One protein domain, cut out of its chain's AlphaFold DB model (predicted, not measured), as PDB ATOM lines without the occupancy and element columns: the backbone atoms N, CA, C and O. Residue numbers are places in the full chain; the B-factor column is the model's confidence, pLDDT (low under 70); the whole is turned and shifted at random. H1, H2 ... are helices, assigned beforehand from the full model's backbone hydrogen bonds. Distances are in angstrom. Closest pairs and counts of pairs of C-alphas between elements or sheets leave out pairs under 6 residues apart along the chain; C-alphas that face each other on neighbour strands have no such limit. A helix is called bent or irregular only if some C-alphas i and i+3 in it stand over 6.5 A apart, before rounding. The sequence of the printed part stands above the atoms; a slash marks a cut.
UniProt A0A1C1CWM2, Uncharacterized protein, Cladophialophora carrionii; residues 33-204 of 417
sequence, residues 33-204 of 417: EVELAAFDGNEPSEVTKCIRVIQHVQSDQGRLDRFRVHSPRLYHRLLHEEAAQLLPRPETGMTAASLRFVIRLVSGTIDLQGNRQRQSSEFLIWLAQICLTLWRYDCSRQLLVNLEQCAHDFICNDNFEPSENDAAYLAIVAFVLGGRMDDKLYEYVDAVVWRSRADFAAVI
ATOM      1  N   GLU A  33     148.461 139.849 111.526       70.71
ATOM      2  CA  GLU A  33     147.477 139.828 110.453       70.71
ATOM      3  C   GLU A  33     146.062 140.006 110.964       70.71
ATOM      4  O   GLU A  33     145.261 140.651 110.298       70.71
ATOM      5  N   VAL A  34     145.761 139.500 112.160       70.74
ATOM      6  CA  VAL A  34     144.488 139.808 112.811       70.74
ATOM      7  C   VAL A  34     144.425 141.299 113.129       70.74
ATOM      8  O   VAL A  34     143.387 141.908 112.905       70.74
ATOM      9  N   GLU A  35     145.530 141.903 113.575       71.95
ATOM     10  CA  GLU A  35     145.617 143.353 113.788       71.95
ATOM     11  C   GLU A  35     145.488 144.122 112.464       71.95
ATOM     12  O   GLU A  35     144.674 145.038 112.351       71.95
ATOM     13  N   LEU A  36     146.210 143.690 111.427       77.88
ATOM     14  CA  LEU A  36     146.135 144.289 110.100       77.88
ATOM     15  C   LEU A  36     144.716 144.204 109.514       77.88
ATOM     16  O   LEU A  36     144.259 145.163 108.899       77.88
ATOM     17  N   ALA A  37     144.000 143.094 109.716       78.37
ATOM     18  CA  ALA A  37     142.627 142.893 109.246       78.37
ATOM     19  C   ALA A  37     141.552 143.477 110.180       78.37
ATOM     20  O   ALA A  37     140.387 143.561 109.779       78.37
ATOM     21  N   ALA A  38     141.910 143.855 111.412       72.00
ATOM     22  CA  ALA A  38     141.027 144.578 112.325       72.00
ATOM     23  C   ALA A  38     140.850 146.044 111.903       72.00
ATOM     24  O   ALA A  38     139.882 146.686 112.309       72.00
ATOM     25  N   PHE A  39     141.764 146.557 111.076       68.34
ATOM     26  CA  PHE A  39     141.656 147.881 110.488       68.34
ATOM     27  C   PHE A  39     140.547 147.957 109.425       68.34
ATOM     28  O   PHE A  39     140.099 146.943 108.886       68.34
ATOM     29  N   ASP A  40     140.113 149.183 109.142       67.05
ATOM     30  CA  ASP A  40     138.950 149.527 108.326       67.05
ATOM     31  C   ASP A  40     138.839 148.712 107.016       67.05
ATOM     32  O   ASP A  40     139.832 148.427 106.337       67.05
ATOM     33  N   GLY A  41     137.614 148.314 106.652       68.76
ATOM     34  CA  GLY A  41     137.349 147.534 105.432       68.76
ATOM     35  C   GLY A  41     136.676 146.171 105.602       68.76
ATOM     36  O   GLY A  41     136.399 145.517 104.594       68.76
ATOM     37  N   ASN A  42     136.379 145.756 106.836       80.60
ATOM     38  CA  ASN A  42     135.518 144.604 107.148       80.60
ATOM     39  C   ASN A  42     134.148 145.015 107.720       80.60
ATOM     40  O   ASN A  42     133.369 144.164 108.149       80.60
ATOM     41  N   GLU A  43     133.819 146.309 107.694       83.48
ATOM     42  CA  GLU A  43     132.493 146.780 108.081       83.48
ATOM     43  C   GLU A  43     131.391 146.170 107.195       83.48
ATOM     44  O   GLU A  43     131.608 145.960 105.994       83.48
ATOM     45  N   PRO A  44     130.163 145.970 107.718       86.99
ATOM     46  CA  PRO A  44     129.057 145.391 106.950       86.99
ATOM     47  C   PRO A  44     128.799 146.100 105.612       86.99
ATOM     48  O   PRO A  44     128.446 145.466 104.611       86.99
ATOM     49  N   SER A  45     129.009 147.420 105.574       87.90
ATOM     50  CA  SER A  45     128.853 148.227 104.364       87.90
ATOM     51  C   SER A  45     129.901 147.879 103.294       87.90
ATOM     52  O   SER A  45     129.551 147.735 102.119       87.90
ATOM     53  N   GLU A  46     131.161 147.672 103.684       85.01
ATOM     54  CA  GLU A  46     132.263 147.304 102.791       85.01
ATOM     55  C   GLU A  46     132.173 145.847 102.339       85.01
ATOM     56  O   GLU A  46     132.347 145.570 101.149       85.01
ATOM     57  N   VAL A  47     131.783 144.933 103.233       89.66
ATOM     58  CA  VAL A  47     131.500 143.529 102.894       89.66
ATOM     59  C   VAL A  47     130.415 143.450 101.822       89.66
ATOM     60  O   VAL A  47     130.601 142.819 100.780       89.66
ATOM     61  N   THR A  48     129.311 144.174 102.018       92.35
ATOM     62  CA  THR A  48     128.205 144.209 101.053       92.35
ATOM     63  C   THR A  48     128.653 144.775  99.701       92.35
ATOM     64  O   THR A  48     128.279 144.248  98.651       92.35
ATOM     65  N   LYS A  49     129.467 145.841  99.690       91.99
ATOM     66  CA  LYS A  49     130.030 146.397  98.448       91.99
ATOM     67  C   LYS A  49     130.951 145.394  97.751       91.99
ATOM     68  O   LYS A  49     130.899 145.295  96.527       91.99
ATOM     69  N   CYS A  50     131.776 144.663  98.500       91.83
ATOM     70  CA  CYS A  50     132.669 143.644  97.953       91.83
ATOM     71  C   CYS A  50     131.879 142.513  97.284       91.83
ATOM     72  O   CYS A  50     132.117 142.222  96.113       91.83
ATOM     73  N   ILE A  51     130.869 141.962  97.970       94.62
ATOM     74  CA  ILE A  51     129.984 140.920  97.421       94.62
ATOM     75  C   ILE A  51     129.352 141.377  96.102       94.62
ATOM     76  O   ILE A  51     129.400 140.645  95.115       94.62
ATOM     77  N   ARG A  52     128.816 142.605  96.047       94.94
ATOM     78  CA  ARG A  52     128.226 143.144  94.809       94.94
ATOM     79  C   ARG A  52     129.238 143.226  93.670       94.94
ATOM     80  O   ARG A  52     128.894 142.925  92.532       94.94
ATOM     81  N   VAL A  53     130.471 143.643  93.957       94.15
ATOM     82  CA  VAL A  53     131.537 143.722  92.948       94.15
ATOM     83  C   VAL A  53     131.912 142.328  92.444       94.15
ATOM     84  O   VAL A  53     132.047 142.155  91.235       94.15
ATOM     85  N   ILE A  54     132.015 141.334  93.331       94.66
ATOM     86  CA  ILE A  54     132.267 139.937  92.953       94.66
ATOM     87  C   ILE A  54     131.152 139.426  92.036       94.66
ATOM     88  O   ILE A  54     131.434 138.998  90.921       94.66
ATOM     89  N   GLN A  55     129.893 139.549  92.458       94.42
ATOM     90  CA  GLN A  55     128.734 139.097  91.679       94.42
ATOM     91  C   GLN A  55     128.650 139.784  90.313       94.42
ATOM     92  O   GLN A  55     128.293 139.158  89.319       94.42
ATOM     93  N   HIS A  56     128.997 141.071  90.249       93.37
ATOM     94  CA  HIS A  56     129.017 141.814  88.995       93.37
ATOM     95  C   HIS A  56     130.120 141.341  88.039       93.37
ATOM     96  O   HIS A  56     129.915 141.332  86.831       93.37
ATOM     97  N   VAL A  57     131.285 140.940  88.556       92.92
ATOM     98  CA  VAL A  57     132.341 140.332  87.733       92.92
ATOM     99  C   VAL A  57     131.946 138.921  87.294       92.92
ATOM    100  O   VAL A  57     132.175 138.566  86.145       92.92
ATOM    101  N   GLN A  58     131.312 138.140  88.169       92.66
ATOM    102  CA  GLN A  58     130.845 136.783  87.861       92.66
ATOM    103  C   GLN A  58     129.762 136.750  86.773       92.66
ATOM    104  O   GLN A  58     129.670 135.771  86.039       92.66
ATOM    105  N   SER A  59     128.952 137.806  86.648       92.61
ATOM    106  CA  SER A  59     127.904 137.896  85.623       92.61
ATOM    107  C   SER A  59     128.372 138.462  84.277       92.61
ATOM    108  O   SER A  59     127.603 138.440  83.317       92.61
ATOM    109  N   ASP A  60     129.616 138.944  84.177       90.91
ATOM    110  CA  ASP A  60     130.188 139.547  82.969       90.91
ATOM    111  C   ASP A  60     131.435 138.769  82.524       90.91
ATOM    112  O   ASP A  60     132.548 138.986  83.014       90.91
ATOM    113  N   GLN A  61     131.253 137.872  81.550       87.29
ATOM    114  CA  GLN A  61     132.327 137.019  81.032       87.29
ATOM    115  C   GLN A  61     133.523 137.830  80.507       87.29
ATOM    116  O   GLN A  61     134.670 137.444  80.726       87.29
ATOM    117  N   GLY A  62     133.278 138.984  79.875       85.82
ATOM    118  CA  GLY A  62     134.344 139.832  79.341       85.82
ATOM    119  C   GLY A  62     135.207 140.451  80.442       85.82
ATOM    120  O   GLY A  62     136.419 140.612  80.271       85.82
ATOM    121  N   ARG A  63     134.614 140.765  81.601       85.83
ATOM    122  CA  ARG A  63     135.378 141.176  82.791       85.83
ATOM    123  C   ARG A  63     136.116 140.007  83.414       85.83
ATOM    124  O   ARG A  63     137.271 140.187  83.793       85.83
ATOM    125  N   LEU A  64     135.475 138.844  83.514       89.33
ATOM    126  CA  LEU A  64     136.071 137.644  84.092       89.33
ATOM    127  C   LEU A  64     137.333 137.223  83.320       89.33
ATOM    128  O   LEU A  64     138.358 136.923  83.929       89.33
ATOM    129  N   ASP A  65     137.312 137.300  81.989       87.44
ATOM    130  CA  ASP A  65     138.441 136.909  81.140       87.44
ATOM    131  C   ASP A  65     139.710 137.753  81.379       87.44
ATOM    132  O   ASP A  65     140.822 137.250  81.201       87.44
ATOM    133  N   ARG A  66     139.590 138.994  81.886       85.03
ATOM    134  CA  ARG A  66     140.757 139.810  82.294       85.03
ATOM    135  C   ARG A  66     141.540 139.171  83.442       85.03
ATOM    136  O   ARG A  66     142.767 139.258  83.487       85.03
ATOM    137  N   PHE A  67     140.849 138.487  84.353       91.39
ATOM    138  CA  PHE A  67     141.488 137.813  85.483       91.39
ATOM    139  C   PHE A  67     142.291 136.600  85.027       91.39
ATOM    140  O   PHE A  67     143.288 136.268  85.659       91.39
ATOM    141  N   ARG A  68     141.921 135.957  83.914       88.23
ATOM    142  CA  ARG A  68     142.613 134.758  83.424       88.23
ATOM    143  C   ARG A  68     144.095 135.009  83.141       88.23
ATOM    144  O   ARG A  68     144.908 134.126  83.387       88.23
ATOM    145  N   VAL A  69     144.432 136.198  82.640       84.82
ATOM    146  CA  VAL A  69     145.819 136.598  82.350       84.82
ATOM    147  C   VAL A  69     146.497 137.141  83.602       84.82
ATOM    148  O   VAL A  69     147.614 136.751  83.925       84.82
ATOM    149  N   HIS A  70     145.826 138.045  84.314       87.18
ATOM    150  CA  HIS A  70     146.490 138.831  85.347       87.18
ATOM    151  C   HIS A  70     146.394 138.257  86.760       87.18
ATOM    152  O   HIS A  70     147.106 138.732  87.638       87.18
ATOM    153  N   SER A  71     145.516 137.288  87.009       90.96
ATOM    154  CA  SER A  71     145.394 136.583  88.287       90.96
ATOM    155  C   SER A  71     144.653 135.249  88.086       90.96
ATOM    156  O   SER A  71     143.474 135.123  88.438       90.96
ATOM    157  N   PRO A  72     145.314 134.224  87.511       88.87
ATOM    158  CA  PRO A  72     144.683 132.935  87.210       88.87
ATOM    159  C   PRO A  72     144.040 132.276  88.439       88.87
ATOM    160  O   PRO A  72     143.007 131.613  88.340       88.87
ATOM    161  N   ARG A  73     144.633 132.493  89.619       89.93
ATOM    162  CA  ARG A  73     144.118 131.987  90.890       89.93
ATOM    163  C   ARG A  73     142.810 132.666  91.286       89.93
ATOM    164  O   ARG A  73     141.862 131.972  91.646       89.93
ATOM    165  N   LEU A  74     142.731 133.996  91.195       91.74
ATOM    166  CA  LEU A  74     141.485 134.715  91.466       91.74
ATOM    167  C   LEU A  74     140.426 134.412  90.408       91.74
ATOM    168  O   LEU A  74     139.270 134.240  90.767       91.74
ATOM    169  N   TYR A  75     140.817 134.267  89.136       93.68
ATOM    170  CA  TYR A  75     139.920 133.826  88.064       93.68
ATOM    171  C   TYR A  75     139.234 132.502  88.410       93.68
ATOM    172  O   TYR A  75     138.009 132.420  88.376       93.68
ATOM    173  N   HIS A  76     140.010 131.488  88.811       92.16
ATOM    174  CA  HIS A  76     139.465 130.186  89.191       92.16
ATOM    175  C   HIS A  76     138.476 130.297  90.359       92.16
ATOM    176  O   HIS A  76     137.398 129.710  90.312       92.16
ATOM    177  N   ARG A  77     138.809 131.066  91.404       93.37
ATOM    178  CA  ARG A  77     137.895 131.237  92.543       93.37
ATOM    179  C   ARG A  77     136.633 132.007  92.160       93.37
ATOM    180  O   ARG A  77     135.544 131.586  92.521       93.37
ATOM    181  N   LEU A  78     136.759 133.087  91.385       93.73
ATOM    182  CA  LEU A  78     135.609 133.842  90.880       93.73
ATOM    183  C   LEU A  78     134.689 132.968  90.018       93.73
ATOM    184  O   LEU A  78     133.484 133.172  90.043       93.73
ATOM    185  N   LEU A  79     135.217 131.989  89.283       91.97
ATOM    186  CA  LEU A  79     134.401 131.107  88.447       91.97
ATOM    187  C   LEU A  79     133.607 130.064  89.254       91.97
ATOM    188  O   LEU A  79     132.520 129.672  88.835       91.97
ATOM    189  N   HIS A  80     134.149 129.591  90.381       90.38
ATOM    190  CA  HIS A  80     133.644 128.394  91.064       90.38
ATOM    191  C   HIS A  80     133.070 128.630  92.463       90.38
ATOM    192  O   HIS A  80     132.331 127.781  92.956       90.38
ATOM    193  N   GLU A  81     133.404 129.743  93.112       91.92
ATOM    194  CA  GLU A  81     133.011 130.007  94.495       91.92
ATOM    195  C   GLU A  81     131.909 131.064  94.586       91.92
ATOM    196  O   GLU A  81     131.846 132.023  93.812       91.92
ATOM    197  N   GLU A  82     131.043 130.919  95.587       90.45
ATOM    198  CA  GLU A  82     130.068 131.955  95.914       90.45
ATOM    199  C   GLU A  82     130.765 133.209  96.454       90.45
ATOM    200  O   GLU A  82     131.779 133.138  97.152       90.45
ATOM    201  N   ALA A  83     130.175 134.380  96.206       88.68
ATOM    202  CA  ALA A  83     130.763 135.659  96.605       88.68
ATOM    203  C   ALA A  83     131.089 135.765  98.108       88.68
ATOM    204  O   ALA A  83     132.072 136.404  98.475       88.68
ATOM    205  N   ALA A  84     130.304 135.119  98.974       88.20
ATOM    206  CA  ALA A  84     130.566 135.086 100.411       88.20
ATOM    207  C   ALA A  84     131.787 134.223 100.782       88.20
ATOM    208  O   ALA A  84     132.496 134.547 101.730       88.20
ATOM    209  N   GLN A  85     132.071 133.159 100.024       88.95
ATOM    210  CA  GLN A  85     133.205 132.250 100.264       88.95
ATOM    211  C   GLN A  85     134.547 132.867  99.837       88.95
ATOM    212  O   GLN A  85     135.611 132.514 100.351       88.95
ATOM    213  N   LEU A  86     134.489 133.834  98.922       88.63
ATOM    214  CA  LEU A  86     135.632 134.629  98.482       88.63
ATOM    215  C   LEU A  86     136.078 135.674  99.512       88.63
ATOM    216  O   LEU A  86     137.206 136.163  99.406       88.63
ATOM    217  N   LEU A  87     135.230 136.022 100.489       88.94
ATOM    218  CA  LEU A  87     135.568 137.022 101.497       88.94
ATOM    219  C   LEU A  87     136.800 136.590 102.308       88.94
ATOM    220  O   LEU A  87     136.904 135.425 102.706       88.94
ATOM    221  N   PRO A  88     137.747 137.509 102.561       85.22
ATOM    222  CA  PRO A  88     138.927 137.173 103.333       85.22
ATOM    223  C   PRO A  88     138.624 136.821 104.786       85.22
ATOM    224  O   PRO A  88     137.695 137.355 105.392       85.22
ATOM    225  N   ARG A  89     139.467 135.959 105.358       81.32
ATOM    226  CA  ARG A  89     139.462 135.667 106.794       81.32
ATOM    227  C   ARG A  89     140.445 136.583 107.529       81.32
ATOM    228  O   ARG A  89     141.480 136.905 106.941       81.32
ATOM    229  N   PRO A  90     140.193 136.942 108.802       76.97
ATOM    230  CA  PRO A  90     141.089 137.808 109.574       76.97
ATOM    231  C   PRO A  90     142.531 137.297 109.600       76.97
ATOM    232  O   PRO A  90     143.469 138.073 109.467       76.97
ATOM    233  N   GLU A  91     142.705 135.973 109.680       74.65
ATOM    234  CA  GLU A  91     144.024 135.324 109.733       74.65
ATOM    235  C   GLU A  91     144.895 135.614 108.497       74.65
ATOM    236  O   GLU A  91     146.105 135.414 108.520       74.65
ATOM    237  N   THR A  92     144.280 136.074 107.406       78.61
ATOM    238  CA  THR A  92     144.980 136.375 106.157       78.61
ATOM    239  C   THR A  92     145.524 137.802 106.084       78.61
ATOM    240  O   THR A  92     146.236 138.124 105.136       78.61
ATOM    241  N   GLY A  93     145.158 138.688 107.017       79.88
ATOM    242  CA  GLY A  93     145.558 140.102 106.976       79.88
ATOM    243  C   GLY A  93     144.901 140.906 105.852       79.88
ATOM    244  O   GLY A  93     145.197 142.083 105.672       79.88
ATOM    245  N   MET A  94     144.011 140.279 105.083       86.94
ATOM    246  CA  MET A  94     143.233 140.910 104.025       86.94
ATOM    247  C   MET A  94     141.860 141.332 104.568       86.94
ATOM    248  O   MET A  94     141.272 140.673 105.426       86.94
ATOM    249  N   THR A  95     141.312 142.401 104.002       88.50
ATOM    250  CA  THR A  95     139.961 142.910 104.287       88.50
ATOM    251  C   THR A  95     139.056 142.802 103.061       88.50
ATOM    252  O   THR A  95     139.536 142.737 101.922       88.50
ATOM    253  N   ALA A  96     137.736 142.841 103.250       88.85
ATOM    254  CA  ALA A  96     136.801 142.907 102.126       88.85
ATOM    255  C   ALA A  96     137.073 144.132 101.227       88.85
ATOM    256  O   ALA A  96     136.985 144.030 100.002       88.85
ATOM    257  N   ALA A  97     137.482 145.266 101.806       87.79
ATOM    258  CA  ALA A  97     137.919 146.439 101.049       87.79
ATOM    259  C   ALA A  97     139.165 146.167 100.187       87.79
ATOM    260  O   ALA A  97     139.181 146.555  99.016       87.79
ATOM    261  N   SER A  98     140.175 145.467 100.715       89.77
ATOM    262  CA  SER A  98     141.382 145.110  99.951       89.77
ATOM    263  C   SER A  98     141.081 144.157  98.785       89.77
ATOM    264  O   SER A  98     141.533 144.394  97.663       89.77
ATOM    265  N   LEU A  99     140.210 143.158  98.987       92.70
ATOM    266  CA  LEU A  99     139.733 142.284  97.910       92.70
ATOM    267  C   LEU A  99     138.952 143.072  96.857       92.70
ATOM    268  O   LEU A  99     139.210 142.938  95.660       92.70
ATOM    269  N   ARG A 100     138.033 143.939  97.292       92.16
ATOM    270  CA  ARG A 100     137.274 144.821  96.398       92.16
ATOM    271  C   ARG A 100     138.207 145.690  95.562       92.16
ATOM    272  O   ARG A 100     137.976 145.842  94.363       92.16
ATOM    273  N   PHE A 101     139.248 146.251  96.172       91.58
ATOM    274  CA  PHE A 101     140.251 147.037  95.468       91.58
ATOM    275  C   PHE A 101     140.961 146.203  94.402       91.58
ATOM    276  O   PHE A 101     140.979 146.614  93.244       91.58
ATOM    277  N   VAL A 102     141.474 145.018  94.751       92.10
ATOM    278  CA  VAL A 102     142.190 144.147  93.803       92.10
ATOM    279  C   VAL A 102     141.287 143.696  92.658       92.10
ATOM    280  O   VAL A 102     141.696 143.766  91.502       92.10
ATOM    281  N   ILE A 103     140.031 143.330  92.925       93.47
ATOM    282  CA  ILE A 103     139.074 142.984  91.863       93.47
ATOM    283  C   ILE A 103     138.851 144.176  90.929       93.47
ATOM    284  O   ILE A 103     138.837 144.023  89.704       93.47
ATOM    285  N   ARG A 104     138.704 145.386  91.475       91.17
ATOM    286  CA  ARG A 104     138.550 146.594  90.656       91.17
ATOM    287  C   ARG A 104     139.815 146.942  89.874       91.17
ATOM    288  O   ARG A 104     139.700 147.378  88.732       91.17
ATOM    289  N   LEU A 105     140.990 146.711  90.454       89.57
ATOM    290  CA  LEU A 105     142.282 146.900  89.802       89.57
ATOM    291  C   LEU A 105     142.444 145.948  88.615       89.57
ATOM    292  O   LEU A 105     142.635 146.405  87.494       89.57
ATOM    293  N   VAL A 106     142.273 144.644  88.839       89.16
ATOM    294  CA  VAL A 106     142.416 143.612  87.798       89.16
ATOM    295  C   VAL A 106     141.357 143.769  86.701       89.16
ATOM    296  O   VAL A 106     141.647 143.588  85.520       89.16
ATOM    297  N   SER A 107     140.133 144.166  87.058       87.97
ATOM    298  CA  SER A 107     139.083 144.449  86.071       87.97
ATOM    299  C   SER A 107     139.248 145.793  85.352       87.97
ATOM    300  O   SER A 107     138.507 146.045  84.404       87.97
ATOM    301  N   GLY A 108     140.192 146.657  85.748       83.36
ATOM    302  CA  GLY A 108     140.411 147.976  85.138       83.36
ATOM    303  C   GLY A 108     139.301 148.996  85.422       83.36
ATOM    304  O   GLY A 108     139.030 149.858  84.595       83.36
ATOM    305  N   THR A 109     138.617 148.876  86.564       82.94
ATOM    306  CA  THR A 109     137.501 149.753  86.981       82.94
ATOM    307  C   THR A 109     137.865 150.692  88.133       82.94
ATOM    308  O   THR A 109     136.988 151.302  88.763       82.94
ATOM    309  N   ILE A 110     139.154 150.788  88.452       80.03
ATOM    310  CA  ILE A 110     139.692 151.709  89.445       80.03
ATOM    311  C   ILE A 110     140.577 152.751  88.774       80.03
ATOM    312  O   ILE A 110     141.352 152.429  87.878       80.03
ATOM    313  N   ASP A 111     140.463 153.988  89.244       68.13
ATOM    314  CA  ASP A 111     141.401 155.053  88.929       68.13
ATOM    315  C   ASP A 111     142.271 155.315  90.164       68.13
ATOM    316  O   ASP A 111     141.772 155.687  91.229       68.13
ATOM    317  N   LEU A 112     143.575 155.073  90.025       67.34
ATOM    318  CA  LEU A 112     144.558 155.292  91.087       67.34
ATOM    319  C   LEU A 112     144.973 156.767  91.200       67.34
ATOM    320  O   LEU A 112     145.516 157.163  92.235       67.34
ATOM    321  N   GLN A 113     144.701 157.592  90.182       56.22
ATOM    322  CA  GLN A 113     145.134 158.992  90.138       56.22
ATOM    323  C   GLN A 113     144.321 159.903  91.076       56.22
ATOM    324  O   GLN A 113     144.792 160.979  91.451       56.22
ATOM    325  N   GLY A 114     143.130 159.471  91.508       45.89
ATOM    326  CA  GLY A 114     142.207 160.290  92.302       45.89
ATOM    327  C   GLY A 114     142.344 160.205  93.828       45.89
ATOM    328  O   GLY A 114     141.819 161.070  94.529       45.89
ATOM    329  N   ASN A 115     143.026 159.198  94.382       51.99
ATOM    330  CA  ASN A 115     142.974 158.955  95.829       51.99
ATOM    331  C   ASN A 115     144.098 159.709  96.564       51.99
ATOM    332  O   ASN A 115     145.215 159.205  96.690       51.99
ATOM    333  N   ARG A 116     143.818 160.954  96.984       48.18
ATOM    334  CA  ARG A 116     144.778 161.893  97.608       48.18
ATOM    335  C   ARG A 116     144.742 161.957  99.139       48.18
ATOM    336  O   ARG A 116     145.523 162.709  99.714       48.18
ATOM    337  N   GLN A 117     143.897 161.185  99.822       51.06
ATOM    338  CA  GLN A 117     143.992 161.054 101.282       51.06
ATOM    339  C   GLN A 117     145.173 160.131 101.625       51.06
ATOM    340  O   GLN A 117     145.007 158.943 101.867       51.06
ATOM    341  N   ARG A 118     146.389 160.682 101.525       53.25
ATOM    342  CA  ARG A 118     147.677 159.974 101.613       53.25
ATOM    343  C   ARG A 118     148.584 160.594 102.684       53.25
ATOM    344  O   ARG A 118     149.705 160.967 102.373       53.25
ATOM    345  N   GLN A 119     148.102 160.802 103.910       50.70
ATOM    346  CA  GLN A 119     148.934 161.379 104.990       50.70
ATOM    347  C   GLN A 119     148.780 160.695 106.358       50.70
ATOM    348  O   GLN A 119     149.259 161.226 107.354       50.70
ATOM    349  N   SER A 120     148.150 159.522 106.443       61.25
ATOM    350  CA  SER A 120     148.004 158.794 107.709       61.25
ATOM    351  C   SER A 120     148.635 157.403 107.638       61.25
ATOM    352  O   SER A 120     148.730 156.801 106.566       61.25
ATOM    353  N   SER A 121     149.036 156.876 108.797       63.95
ATOM    354  CA  SER A 121     149.424 155.468 108.993       63.95
ATOM    355  C   SER A 121     148.372 154.489 108.449       63.95
ATOM    356  O   SER A 121     148.701 153.395 107.998       63.95
ATOM    357  N   GLU A 122     147.112 154.916 108.392       74.68
ATOM    358  CA  GLU A 122     145.992 154.175 107.810       74.68
ATOM    359  C   GLU A 122     146.200 153.868 106.322       74.68
ATOM    360  O   GLU A 122     145.848 152.783 105.861       74.68
ATOM    361  N   PHE A 123     146.821 154.782 105.567       78.60
ATOM    362  CA  PHE A 123     147.131 154.541 104.157       78.60
ATOM    363  C   PHE A 123     148.163 153.421 103.995       78.60
ATOM    364  O   PHE A 123     148.040 152.596 103.092       78.60
ATOM    365  N   LEU A 124     149.158 153.362 104.884       81.71
ATOM    366  CA  LEU A 124     150.186 152.325 104.860       81.71
ATOM    367  C   LEU A 124     149.600 150.950 105.206       81.71
ATOM    368  O   LEU A 124     149.887 149.970 104.518       81.71
ATOM    369  N   ILE A 125     148.734 150.892 106.221       83.56
ATOM    370  CA  ILE A 125     147.985 149.684 106.595       83.56
ATOM    371  C   ILE A 125     147.136 149.206 105.414       83.56
ATOM    372  O   ILE A 125     147.233 148.052 104.995       83.56
ATOM    373  N   TRP A 126     146.359 150.108 104.818       85.09
ATOM    374  CA  TRP A 126     145.537 149.815 103.648       85.09
ATOM    375  C   TRP A 126     146.369 149.309 102.458       85.09
ATOM    376  O   TRP A 126     146.004 148.334 101.795       85.09
ATOM    377  N   LEU A 127     147.527 149.923 102.207       88.08
ATOM    378  CA  LEU A 127     148.436 149.510 101.142       88.08
ATOM    379  C   LEU A 127     149.028 148.118 101.412       88.08
ATOM    380  O   LEU A 127     149.110 147.303 100.489       88.08
ATOM    381  N   ALA A 128     149.377 147.810 102.663       89.32
ATOM    382  CA  ALA A 128     149.841 146.485 103.061       89.32
ATOM    383  C   ALA A 128     148.750 145.415 102.871       89.32
ATOM    384  O   ALA A 128     149.035 144.359 102.305       89.32
ATOM    385  N   GLN A 129     147.494 145.700 103.239       88.30
ATOM    386  CA  GLN A 129     146.353 144.800 102.996       88.30
ATOM    387  C   GLN A 129     146.162 144.509 101.494       88.30
ATOM    388  O   GLN A 129     145.920 143.365 101.092       88.30
ATOM    389  N   ILE A 130     146.299 145.528 100.637       90.59
ATOM    390  CA  ILE A 130     146.252 145.358  99.177       90.59
ATOM    391  C   ILE A 130     147.409 144.490  98.693       90.59
ATOM    392  O   ILE A 130     147.183 143.568  97.911       90.59
ATOM    393  N   CYS A 131     148.628 144.736  99.171       91.89
ATOM    394  CA  CYS A 131     149.805 143.953  98.798       91.89
ATOM    395  C   CYS A 131     149.654 142.476  99.190       91.89
ATOM    396  O   CYS A 131     149.928 141.596  98.374       91.89
ATOM    397  N   LEU A 132     149.130 142.183 100.383       90.09
ATOM    398  CA  LEU A 132     148.808 140.809 100.785       90.09
ATOM    399  C   LEU A 132     147.786 140.161  99.851       90.09
ATOM    400  O   LEU A 132     147.941 139.002  99.468       90.09
ATOM    401  N   THR A 133     146.771 140.921  99.443       90.65
ATOM    402  CA  THR A 133     145.736 140.441  98.525       90.65
ATOM    403  C   THR A 133     146.308 140.133  97.143       90.65
ATOM    404  O   THR A 133     146.056 139.063  96.593       90.65
ATOM    405  N   LEU A 134     147.129 141.032  96.600       91.49
ATOM    406  CA  LEU A 134     147.817 140.840  95.321       91.49
ATOM    407  C   LEU A 134     148.725 139.607  95.348       91.49
ATOM    408  O   LEU A 134     148.692 138.798  94.421       91.49
ATOM    409  N   TRP A 135     149.487 139.439  96.433       90.37
ATOM    410  CA  TRP A 135     150.358 138.284  96.630       90.37
ATOM    411  C   TRP A 135     149.566 136.977  96.712       90.37
ATOM    412  O   TRP A 135     149.868 136.016  96.008       90.37
ATOM    413  N   ARG A 136     148.508 136.937  97.534       88.61
ATOM    414  CA  ARG A 136     147.684 135.733  97.738       88.61
ATOM    415  C   ARG A 136     147.039 135.237  96.447       88.61
ATOM    416  O   ARG A 136     146.809 134.034  96.309       88.61
ATOM    417  N   TYR A 137     146.731 136.149  95.532       89.12
ATOM    418  CA  TYR A 137     146.086 135.850  94.259       89.12
ATOM    419  C   TYR A 137     147.038 135.794  93.064       89.12
ATOM    420  O   TYR A 137     146.561 135.704  91.931       89.12
ATOM    421  N   ASP A 138     148.351 135.792  93.301       86.79
ATOM    422  CA  ASP A 138     149.362 135.675  92.248       86.79
ATOM    423  C   ASP A 138     149.125 136.700  91.122       86.79
ATOM    424  O   ASP A 138     149.075 136.363  89.935       86.79
ATOM    425  N   CYS A 139     148.871 137.957  91.504       88.90
ATOM    426  CA  CYS A 139     148.607 139.019  90.542       88.90
ATOM    427  C   CYS A 139     149.864 139.369  89.730       88.90
ATOM    428  O   CYS A 139     150.963 139.489  90.267       88.90
ATOM    429  N   SER A 140     149.688 139.585  88.424       85.34
ATOM    430  CA  SER A 140     150.774 139.928  87.502       85.34
ATOM    431  C   SER A 140     151.426 141.267  87.854       85.34
ATOM    432  O   SER A 140     150.735 142.274  88.031       85.34
ATOM    433  N   ARG A 141     152.765 141.300  87.826       82.59
ATOM    434  CA  ARG A 141     153.582 142.509  88.025       82.59
ATOM    435  C   ARG A 141     153.212 143.672  87.109       82.59
ATOM    436  O   ARG A 141     153.302 144.821  87.522       82.59
ATOM    437  N   GLN A 142     152.730 143.396  85.898       82.43
ATOM    438  CA  GLN A 142     152.315 144.446  84.960       82.43
ATOM    439  C   GLN A 142     151.186 145.325  85.520       82.43
ATOM    440  O   GLN A 142     151.134 146.515  85.224       82.43
ATOM    441  N   LEU A 143     150.306 144.767  86.362       80.58
ATOM    442  CA  LEU A 143     149.261 145.543  87.036       80.58
ATOM    443  C   LEU A 143     149.804 146.398  88.184       80.58
ATOM    444  O   LEU A 143     149.155 147.360  88.594       80.58
ATOM    445  N   LEU A 144     150.970 146.031  88.718       86.51
ATOM    446  CA  LEU A 144     151.538 146.649  89.906       86.51
ATOM    447  C   LEU A 144     152.279 147.942  89.584       86.51
ATOM    448  O   LEU A 144     152.356 148.777  90.465       86.51
ATOM    449  N   VAL A 145     152.727 148.171  88.344       85.09
ATOM    450  CA  VAL A 145     153.553 149.339  87.963       85.09
ATOM    451  C   VAL A 145     152.944 150.676  88.409       85.09
ATOM    452  O   VAL A 145     153.615 151.519  88.998       85.09
ATOM    453  N   ASN A 146     151.642 150.880  88.182       81.09
ATOM    454  CA  ASN A 146     150.979 152.124  88.594       81.09
ATOM    455  C   ASN A 146     150.814 152.221  90.119       81.09
ATOM    456  O   ASN A 146     150.856 153.319  90.680       81.09
ATOM    457  N   LEU A 147     150.610 151.083  90.788       85.44
ATOM    458  CA  LEU A 147     150.504 151.013  92.244       85.44
ATOM    459  C   LEU A 147     151.870 151.233  92.907       85.44
ATOM    460  O   LEU A 147     151.949 151.983  93.871       85.44
ATOM    461  N   GLU A 148     152.928 150.647  92.348       89.75
ATOM    462  CA  GLU A 148     154.334 150.846  92.698       89.75
ATOM    463  C   GLU A 148     154.691 152.322  92.600       89.75
ATOM    464  O   GLU A 148     155.152 152.886  93.584       89.75
ATOM    465  N   GLN A 149     154.392 152.980  91.476       85.87
ATOM    466  CA  GLN A 149     154.642 154.413  91.324       85.87
ATOM    467  C   GLN A 149     153.919 155.222  92.413       85.87
ATOM    468  O   GLN A 149     154.529 156.066  93.064       85.87
ATOM    469  N   CYS A 150     152.641 154.930  92.677       81.24
ATOM    470  CA  CYS A 150     151.887 155.626  93.722       81.24
ATOM    471  C   CYS A 150     152.436 155.382  95.135       81.24
ATOM    472  O   CYS A 150     152.410 156.301  95.956       81.24
ATOM    473  N   ALA A 151     152.874 154.157  95.427       86.23
ATOM    474  CA  ALA A 151     153.450 153.772  96.709       86.23
ATOM    475  C   ALA A 151     154.828 154.407  96.906       86.23
ATOM    476  O   ALA A 151     155.085 154.988  97.954       86.23
ATOM    477  N   HIS A 152     155.675 154.357  95.880       87.52
ATOM    478  CA  HIS A 152     156.994 154.969  95.869       87.52
ATOM    479  C   HIS A 152     156.900 156.480  96.107       87.52
ATOM    480  O   HIS A 152     157.565 156.996  96.997       87.52
ATOM    481  N   ASP A 153     156.018 157.179  95.388       83.08
ATOM    482  CA  ASP A 153     155.824 158.628  95.544       83.08
ATOM    483  C   ASP A 153     155.314 159.023  96.938       83.08
ATOM    484  O   ASP A 153     155.496 160.163  97.364       83.08
ATOM    485  N   PHE A 154     154.655 158.101  97.645       80.85
ATOM    486  CA  PHE A 154     154.222 158.304  99.024       80.85
ATOM    487  C   PHE A 154     155.346 158.005 100.024       80.85
ATOM    488  O   PHE A 154     155.663 158.852 100.853       80.85
ATOM    489  N   ILE A 155     155.958 156.821  99.935       83.30
ATOM    490  CA  ILE A 155     156.938 156.319 100.909       83.30
ATOM    491  C   ILE A 155     158.269 157.070 100.810       83.30
ATOM    492  O   ILE A 155     158.920 157.306 101.819       83.30
ATOM    493  N   CYS A 156     158.681 157.442  99.599       81.59
ATOM    494  CA  CYS A 156     159.930 158.167  99.365       81.59
ATOM    495  C   CYS A 156     159.732 159.691  99.353       81.59
ATOM    496  O   CYS A 156     160.625 160.417  98.931       81.59
ATOM    497  N   ASN A 157     158.564 160.184  99.780       80.13
ATOM    498  CA  ASN A 157     158.341 161.611  99.965       80.13
ATOM    499  C   ASN A 157     159.127 162.105 101.185       80.13
ATOM    500  O   ASN A 157     159.041 161.491 102.244       80.13
ATOM    501  N   ASP A 158     159.793 163.254 101.071       68.77
ATOM    502  CA  ASP A 158     160.575 163.857 102.163       68.77
ATOM    503  C   ASP A 158     159.762 164.112 103.448       68.77
ATOM    504  O   ASP A 158     160.332 164.265 104.523       68.77
ATOM    505  N   ASN A 159     158.428 164.161 103.356       74.12
ATOM    506  CA  ASN A 159     157.546 164.381 104.505       74.12
ATOM    507  C   ASN A 159     157.073 163.089 105.193       74.12
ATOM    508  O   ASN A 159     156.332 163.165 106.173       74.12
ATOM    509  N   PHE A 160     157.419 161.911 104.667       72.87
ATOM    510  CA  PHE A 160     157.027 160.637 105.262       72.87
ATOM    511  C   PHE A 160     158.120 160.134 106.211       72.87
ATOM    512  O   PHE A 160     159.169 159.661 105.779       72.87
ATOM    513  N   GLU A 161     157.854 160.202 107.516       72.01
ATOM    514  CA  GLU A 161     158.707 159.605 108.547       72.01
ATOM    515  C   GLU A 161     158.066 158.309 109.066       72.01
ATOM    516  O   GLU A 161     157.088 158.366 109.818       72.01
ATOM    517  N   PRO A 162     158.575 157.127 108.674       69.45
ATOM    518  CA  PRO A 162     158.028 155.866 109.148       69.45
ATOM    519  C   PRO A 162     158.334 155.663 110.633       69.45
ATOM    520  O   PRO A 162     159.482 155.787 111.069       69.45
ATOM    521  N   SER A 163     157.320 155.293 111.415       68.10
ATOM    522  CA  SER A 163     157.532 154.876 112.800       68.10
ATOM    523  C   SER A 163     158.219 153.506 112.859       68.10
ATOM    524  O   SER A 163     158.194 152.725 111.906       68.10
ATOM    525  N   GLU A 164     158.799 153.150 114.010       59.75
ATOM    526  CA  GLU A 164     159.405 151.819 114.207       59.75
ATOM    527  C   GLU A 164     158.409 150.665 113.983       59.75
ATOM    528  O   GLU A 164     158.805 149.562 113.601       59.75
ATOM    529  N   ASN A 165     157.113 150.923 114.183       67.05
ATOM    530  CA  ASN A 165     156.053 149.939 113.973       67.05
ATOM    531  C   ASN A 165     155.673 149.794 112.489       67.05
ATOM    532  O   ASN A 165     155.203 148.732 112.083       67.05
ATOM    533  N   ASP A 166     155.942 150.811 111.666       79.08
ATOM    534  CA  ASP A 166     155.587 150.828 110.243       79.08
ATOM    535  C   ASP A 166     156.500 149.951 109.382       79.08
ATOM    536  O   ASP A 166     156.125 149.563 108.275       79.08
ATOM    537  N   ALA A 167     157.677 149.578 109.897       81.31
ATOM    538  CA  ALA A 167     158.649 148.750 109.185       81.31
ATOM    539  C   ALA A 167     158.043 147.430 108.679       81.31
ATOM    540  O   ALA A 167     158.408 146.951 107.608       81.31
ATOM    541  N   ALA A 168     157.086 146.860 109.419       81.36
ATOM    542  CA  ALA A 168     156.396 145.640 109.015       81.36
ATOM    543  C   ALA A 168     155.544 145.849 107.755       81.36
ATOM    544  O   ALA A 168     155.674 145.119 106.772       81.36
ATOM    545  N   TYR A 169     154.712 146.888 107.754       86.05
ATOM    546  CA  TYR A 169     153.895 147.234 106.596       86.05
ATOM    547  C   TYR A 169     154.774 147.603 105.396       86.05
ATOM    548  O   TYR A 169     154.544 147.122 104.290       86.05
ATOM    549  N   LEU A 170     155.834 148.380 105.624       87.97
ATOM    550  CA  LEU A 170     156.775 148.792 104.583       87.97
ATOM    551  C   LEU A 170     157.535 147.613 103.975       87.97
ATOM    552  O   LEU A 170     157.702 147.573 102.759       87.97
ATOM    553  N   ALA A 171     157.932 146.620 104.776       89.64
ATOM    554  CA  ALA A 171     158.562 145.403 104.267       89.64
ATOM    555  C   ALA A 171     157.611 144.606 103.359       89.64
ATOM    556  O   ALA A 171     158.036 144.128 102.310       89.64
ATOM    557  N   ILE A 172     156.323 144.499 103.713       90.23
ATOM    558  CA  ILE A 172     155.304 143.848 102.869       90.23
ATOM    559  C   ILE A 172     155.139 144.604 101.552       90.23
ATOM    560  O   ILE A 172     155.173 143.994 100.484       90.23
ATOM    561  N   VAL A 173     154.970 145.926 101.624       91.10
ATOM    562  CA  VAL A 173     154.760 146.774 100.447       91.10
ATOM    563  C   VAL A 173     155.969 146.719  99.517       91.10
ATOM    564  O   VAL A 173     155.810 146.448  98.326       91.10
ATOM    565  N   ALA A 174     157.174 146.919 100.054       91.79
ATOM    566  CA  ALA A 174     158.403 146.891  99.272       91.79
ATOM    567  C   ALA A 174     158.643 145.515  98.647       91.79
ATOM    568  O   ALA A 174     158.986 145.428  97.470       91.79
ATOM    569  N   PHE A 175     158.390 144.438  99.397       93.19
ATOM    570  CA  PHE A 175     158.539 143.089  98.874       93.19
ATOM    571  C   PHE A 175     157.555 142.818  97.733       93.19
ATOM    572  O   PHE A 175     157.992 142.406  96.667       93.19
ATOM    573  N   VAL A 176     156.253 143.063  97.911       91.95
ATOM    574  CA  VAL A 176     155.241 142.698  96.901       91.95
ATOM    575  C   VAL A 176     155.342 143.550  95.641       91.95
ATOM    576  O   VAL A 176     155.241 143.009  94.540       91.95
ATOM    577  N   LEU A 177     155.508 144.867  95.782       91.29
ATOM    578  CA  LEU A 177     155.552 145.762  94.624       91.29
ATOM    579  C   LEU A 177     156.891 145.643  93.885       91.29
ATOM    580  O   LEU A 177     156.902 145.589  92.657       91.29
ATOM    581  N   GLY A 178     157.993 145.504  94.626       90.46
ATOM    582  CA  GLY A 178     159.341 145.395  94.079       90.46
ATOM    583  C   GLY A 178     159.762 146.589  93.226       90.46
ATOM    584  O   GLY A 178     159.273 147.705  93.424       90.46
ATOM    585  N   GLY A 179     160.693 146.358  92.298       86.67
ATOM    586  CA  GLY A 179     161.135 147.380  91.354       86.67
ATOM    587  C   GLY A 179     161.865 148.504  92.078       86.67
ATOM    588  O   GLY A 179     162.884 148.279  92.727       86.67
ATOM    589  N   ARG A 180     161.327 149.724  92.024       85.43
ATOM    590  CA  ARG A 180     161.911 150.894  92.705       85.43
ATOM    591  C   ARG A 180     161.940 150.762  94.224       85.43
ATOM    592  O   ARG A 180     162.674 151.489  94.883       85.43
ATOM    593  N   MET A 181     161.140 149.860  94.786       88.18
ATOM    594  CA  MET A 181     161.108 149.624  96.227       88.18
ATOM    595  C   MET A 181     162.168 148.618  96.702       88.18
ATOM    596  O   MET A 181     162.359 148.483  97.912       88.18
ATOM    597  N   ASP A 182     162.872 147.932  95.794       90.58
ATOM    598  CA  ASP A 182     163.847 146.891  96.158       90.58
ATOM    599  C   ASP A 182     165.025 147.454  96.963       90.58
ATOM    600  O   ASP A 182     165.446 146.843  97.948       90.58
ATOM    601  N   ASP A 183     165.467 148.672  96.645       85.32
ATOM    602  CA  ASP A 183     166.538 149.364  97.375       85.32
ATOM    603  C   ASP A 183     166.175 149.619  98.848       85.32
ATOM    604  O   ASP A 183     167.044 149.674  99.723       85.32
ATOM    605  N   LYS A 184     164.877 149.754  99.141       86.57
ATOM    606  CA  LYS A 184     164.351 149.996 100.488       86.57
ATOM    607  C   LYS A 184     163.988 148.723 101.239       86.57
ATOM    608  O   LYS A 184     163.906 148.744 102.466       86.57
ATOM    609  N   LEU A 185     163.810 147.603 100.539       91.23
ATOM    610  CA  LEU A 185     163.397 146.351 101.165       91.23
ATOM    611  C   LEU A 185     164.388 145.898 102.243       91.23
ATOM    612  O   LEU A 185     163.964 145.489 103.322       91.23
ATOM    613  N   TYR A 186     165.695 146.022 101.990       90.94
ATOM    614  CA  TYR A 186     166.715 145.699 102.991       90.94
ATOM    615  C   TYR A 186     166.558 146.532 104.267       90.94
ATOM    616  O   TYR A 186     166.583 145.972 105.362       90.94
ATOM    617  N   GLU A 187     166.366 147.844 104.128       88.25
ATOM    618  CA  GLU A 187     166.222 148.769 105.255       88.25
ATOM    619  C   GLU A 187     165.029 148.372 106.134       88.25
ATOM    620  O   GLU A 187     165.151 148.273 107.357       88.25
ATOM    621  N   TYR A 188     163.891 148.062 105.510       88.54
ATOM    622  CA  TYR A 188     162.687 147.661 106.233       88.54
ATOM    623  C   TYR A 188     162.799 146.264 106.834       88.54
ATOM    624  O   TYR A 188     162.384 146.063 107.973       88.54
ATOM    625  N   VAL A 189     163.403 145.305 106.130       88.78
ATOM    626  CA  VAL A 189     163.637 143.960 106.673       88.78
ATOM    627  C   VAL A 189     164.590 144.012 107.864       88.78
ATOM    628  O   VAL A 189     164.290 143.407 108.890       88.78
ATOM    629  N   ASP A 190     165.698 144.750 107.779       88.07
ATOM    630  CA  ASP A 190     166.617 144.932 108.908       88.07
ATOM    631  C   ASP A 190     165.906 145.611 110.088       88.07
ATOM    632  O   ASP A 190     165.990 145.113 111.213       88.07
ATOM    633  N   ALA A 191     165.111 146.659 109.844       84.72
ATOM    634  CA  ALA A 191     164.307 147.301 110.881       84.72
ATOM    635  C   ALA A 191     163.300 146.332 111.526       84.72
ATOM    636  O   ALA A 191     163.154 146.318 112.751       84.72
ATOM    637  N   VAL A 192     162.646 145.468 110.747       82.31
ATOM    638  CA  VAL A 192     161.732 144.453 111.283       82.31
ATOM    639  C   VAL A 192     162.477 143.408 112.104       82.31
ATOM    640  O   VAL A 192     162.076 143.106 113.230       82.31
ATOM    641  N   VAL A 193     163.556 142.847 111.566       84.05
ATOM    642  CA  VAL A 193     164.366 141.827 112.242       84.05
ATOM    643  C   VAL A 193     164.880 142.366 113.574       84.05
ATOM    644  O   VAL A 193     164.818 141.658 114.581       84.05
ATOM    645  N   TRP A 194     165.344 143.615 113.578       82.67
ATOM    646  CA  TRP A 194     166.052 144.218 114.695       82.67
ATOM    647  C   TRP A 194     165.133 144.863 115.742       82.67
ATOM    648  O   TRP A 194     165.322 144.622 116.939       82.67
ATOM    649  N   ARG A 195     164.147 145.654 115.298       75.51
ATOM    650  CA  ARG A 195     163.356 146.571 116.143       75.51
ATOM    651  C   ARG A 195     161.904 146.151 116.325       75.51
ATOM    652  O   ARG A 195     161.321 146.386 117.381       75.51
ATOM    653  N   SER A 196     161.300 145.555 115.296       69.13
ATOM    654  CA  SER A 196     159.849 145.364 115.286       69.13
ATOM    655  C   SER A 196     159.388 144.357 116.333       69.13
ATOM    656  O   SER A 196     159.924 143.254 116.459       69.13
ATOM    657  N   ARG A 197     158.316 144.730 117.038       64.77
ATOM    658  CA  ARG A 197     157.605 143.840 117.958       64.77
ATOM    659  C   ARG A 197     156.598 142.929 117.271       64.77
ATOM    660  O   ARG A 197     156.090 142.023 117.930       64.77
ATOM    661  N   ALA A 198     156.309 143.173 115.994       58.81
ATOM    662  CA  ALA A 198     155.344 142.396 115.243       58.81
ATOM    663  C   ALA A 198     155.823 140.943 115.126       58.81
ATOM    664  O   ALA A 198     156.964 140.664 114.724       58.81
ATOM    665  N   ASP A 199     154.937 140.018 115.489       56.17
ATOM    666  CA  ASP A 199     155.083 138.615 115.134       56.17
ATOM    667  C   ASP A 199     154.541 138.482 113.711       56.17
ATOM    668  O   ASP A 199     153.333 138.408 113.501       56.17
ATOM    669  N   PHE A 200     155.439 138.554 112.728       56.18
ATOM    670  CA  PHE A 200     155.105 138.299 111.328       56.18
ATOM    671  C   PHE A 200     154.611 136.852 111.215       56.18
ATOM    672  O   PHE A 200     155.425 135.926 111.172       56.18
ATOM    673  N   ALA A 201     153.298 136.627 111.191       45.06
ATOM    674  CA  ALA A 201     152.724 135.287 111.165       45.06
ATOM    675  C   ALA A 201     152.153 134.893 109.787       45.06
ATOM    676  O   ALA A 201     152.077 133.699 109.503       45.06
ATOM    677  N   ALA A 202     151.851 135.816 108.875       49.07
ATOM    678  CA  ALA A 202     151.106 135.561 107.642       49.07
ATOM    679  C   ALA A 202     151.252 136.726 106.633       49.07
ATOM    680  O   ALA A 202     151.576 137.851 106.981       49.07
ATOM    681  N   VAL A 203     151.108 136.577 105.318       59.38
ATOM    682  CA  VAL A 203     150.789 135.432 104.441       59.38
ATOM    683  C   VAL A 203     151.932 135.183 103.441       59.38
ATOM    684  O   VAL A 203     151.986 134.161 102.755       59.38
ATOM    685  N   ILE A 204     152.901 136.101 103.379       77.17
ATOM    686  CA  ILE A 204     154.053 136.015 102.486       77.17
ATOM    687  C   ILE A 204     155.086 135.073 103.098       77.17
ATOM    688  O   ILE A 204     156.017 135.485 103.792       77.17
TER     689      ILE A 204
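Overview. This is residues 33 to 204 of the 417 residues of an uncharacterized protein of Cladophialophora carrionii (UniProt A0A1C1CWM2). Two packed groups of helices meet where H5 crosses H6, making an elongated body. In one group H2 and H5 run side by side, with H3 across their ends and folded back through a hairpin into H4; in the other H6, H7 and H8 make a bundle, and H9 covers the side of H8 away from H6. The printed part has 172 residues with nine named helices, H1 to H9 in order, and no named strand: the class is all helix. It is compact, with a radius of gyration of the C-alphas of 15.8 A and spans of 47 by 28 by 26 A.

Arrangement. Start at H1, residues 33 to 38, which only just touches residues 125 to 129 of H6, residues 121 to 136, with 3 pairs of C-alphas within 8 A; the closest are Leu 36 and Ile 125, 6.7 A. Next, H2, residues 44 to 58, touches H5, residues 96 to 106, at a shallow tilt of 30 degrees, the same way; their closest C-alphas, Cys 50 and Arg 100, are 5.0 A apart. H3, residues 61 to 70, and H4, residues 72 to 80, form a hairpin, closest at the C-alphas of Phe 67 and Tyr 75, 5.0 A. H4 touches H2 about perpendicular, at 87 degrees, closest at the C-alphas of Gln 58 and Leu 78, 6.4 A. H5 touches H6 at a steep tilt of 62 degrees, closest at the C-alphas of Ser 98 and Ile 130, 4.9 A. H6, H7, residues 141 to 155, and H8, residues 167 to 177, form an up-and-down bundle, each running against the one before. H6 and H8 touch, closest at the C-alphas of Ala 128 and Tyr 169, 5.4 A. H8 and H9, residues 179 to 194, form a hairpin, closest at the C-alphas of Ala 174 and Met 181, 4.9 A. H6 and H9 are apart. Every O i to N i+4 pair is within hydrogen-bond range in H1, H2, H4, H5, H6 and H8; in H3 it is 2 of 6, beside 5 of 7 O i to N i+3 pairs, in H7 9 of 11 and in H9 8 of 12.

Along the chain. Find C-alpha 33 at (147.477, 139.828, 110.453), where H1 begins. From C-alpha 44 at (129.057, 145.391, 106.950), H2 runs 21.0 A. H6 measures 22.8 A, H7 19.2 A and H9 24.1 A, ending at C-alpha 194 at (166.052, 144.218, 114.695). H7 and H9 are irregular, only just: C-alphas 143 and 146 are 7.0 A apart, and 180 and 183 are 6.7 A apart. H9 has a kink of 35 degrees near residue 186.

Size, cuts and confidence. The C-alphas farthest apart, Ser 59 and Trp 194, are 48.4 A from each other. The printed part has no cut. Look for long links at H4 to H5, H5 to H6 and H7 to H8. Mean pLDDT of the printed part is 82.4; 27 residues are under 70, among them 111 to 121 and 196 to 203.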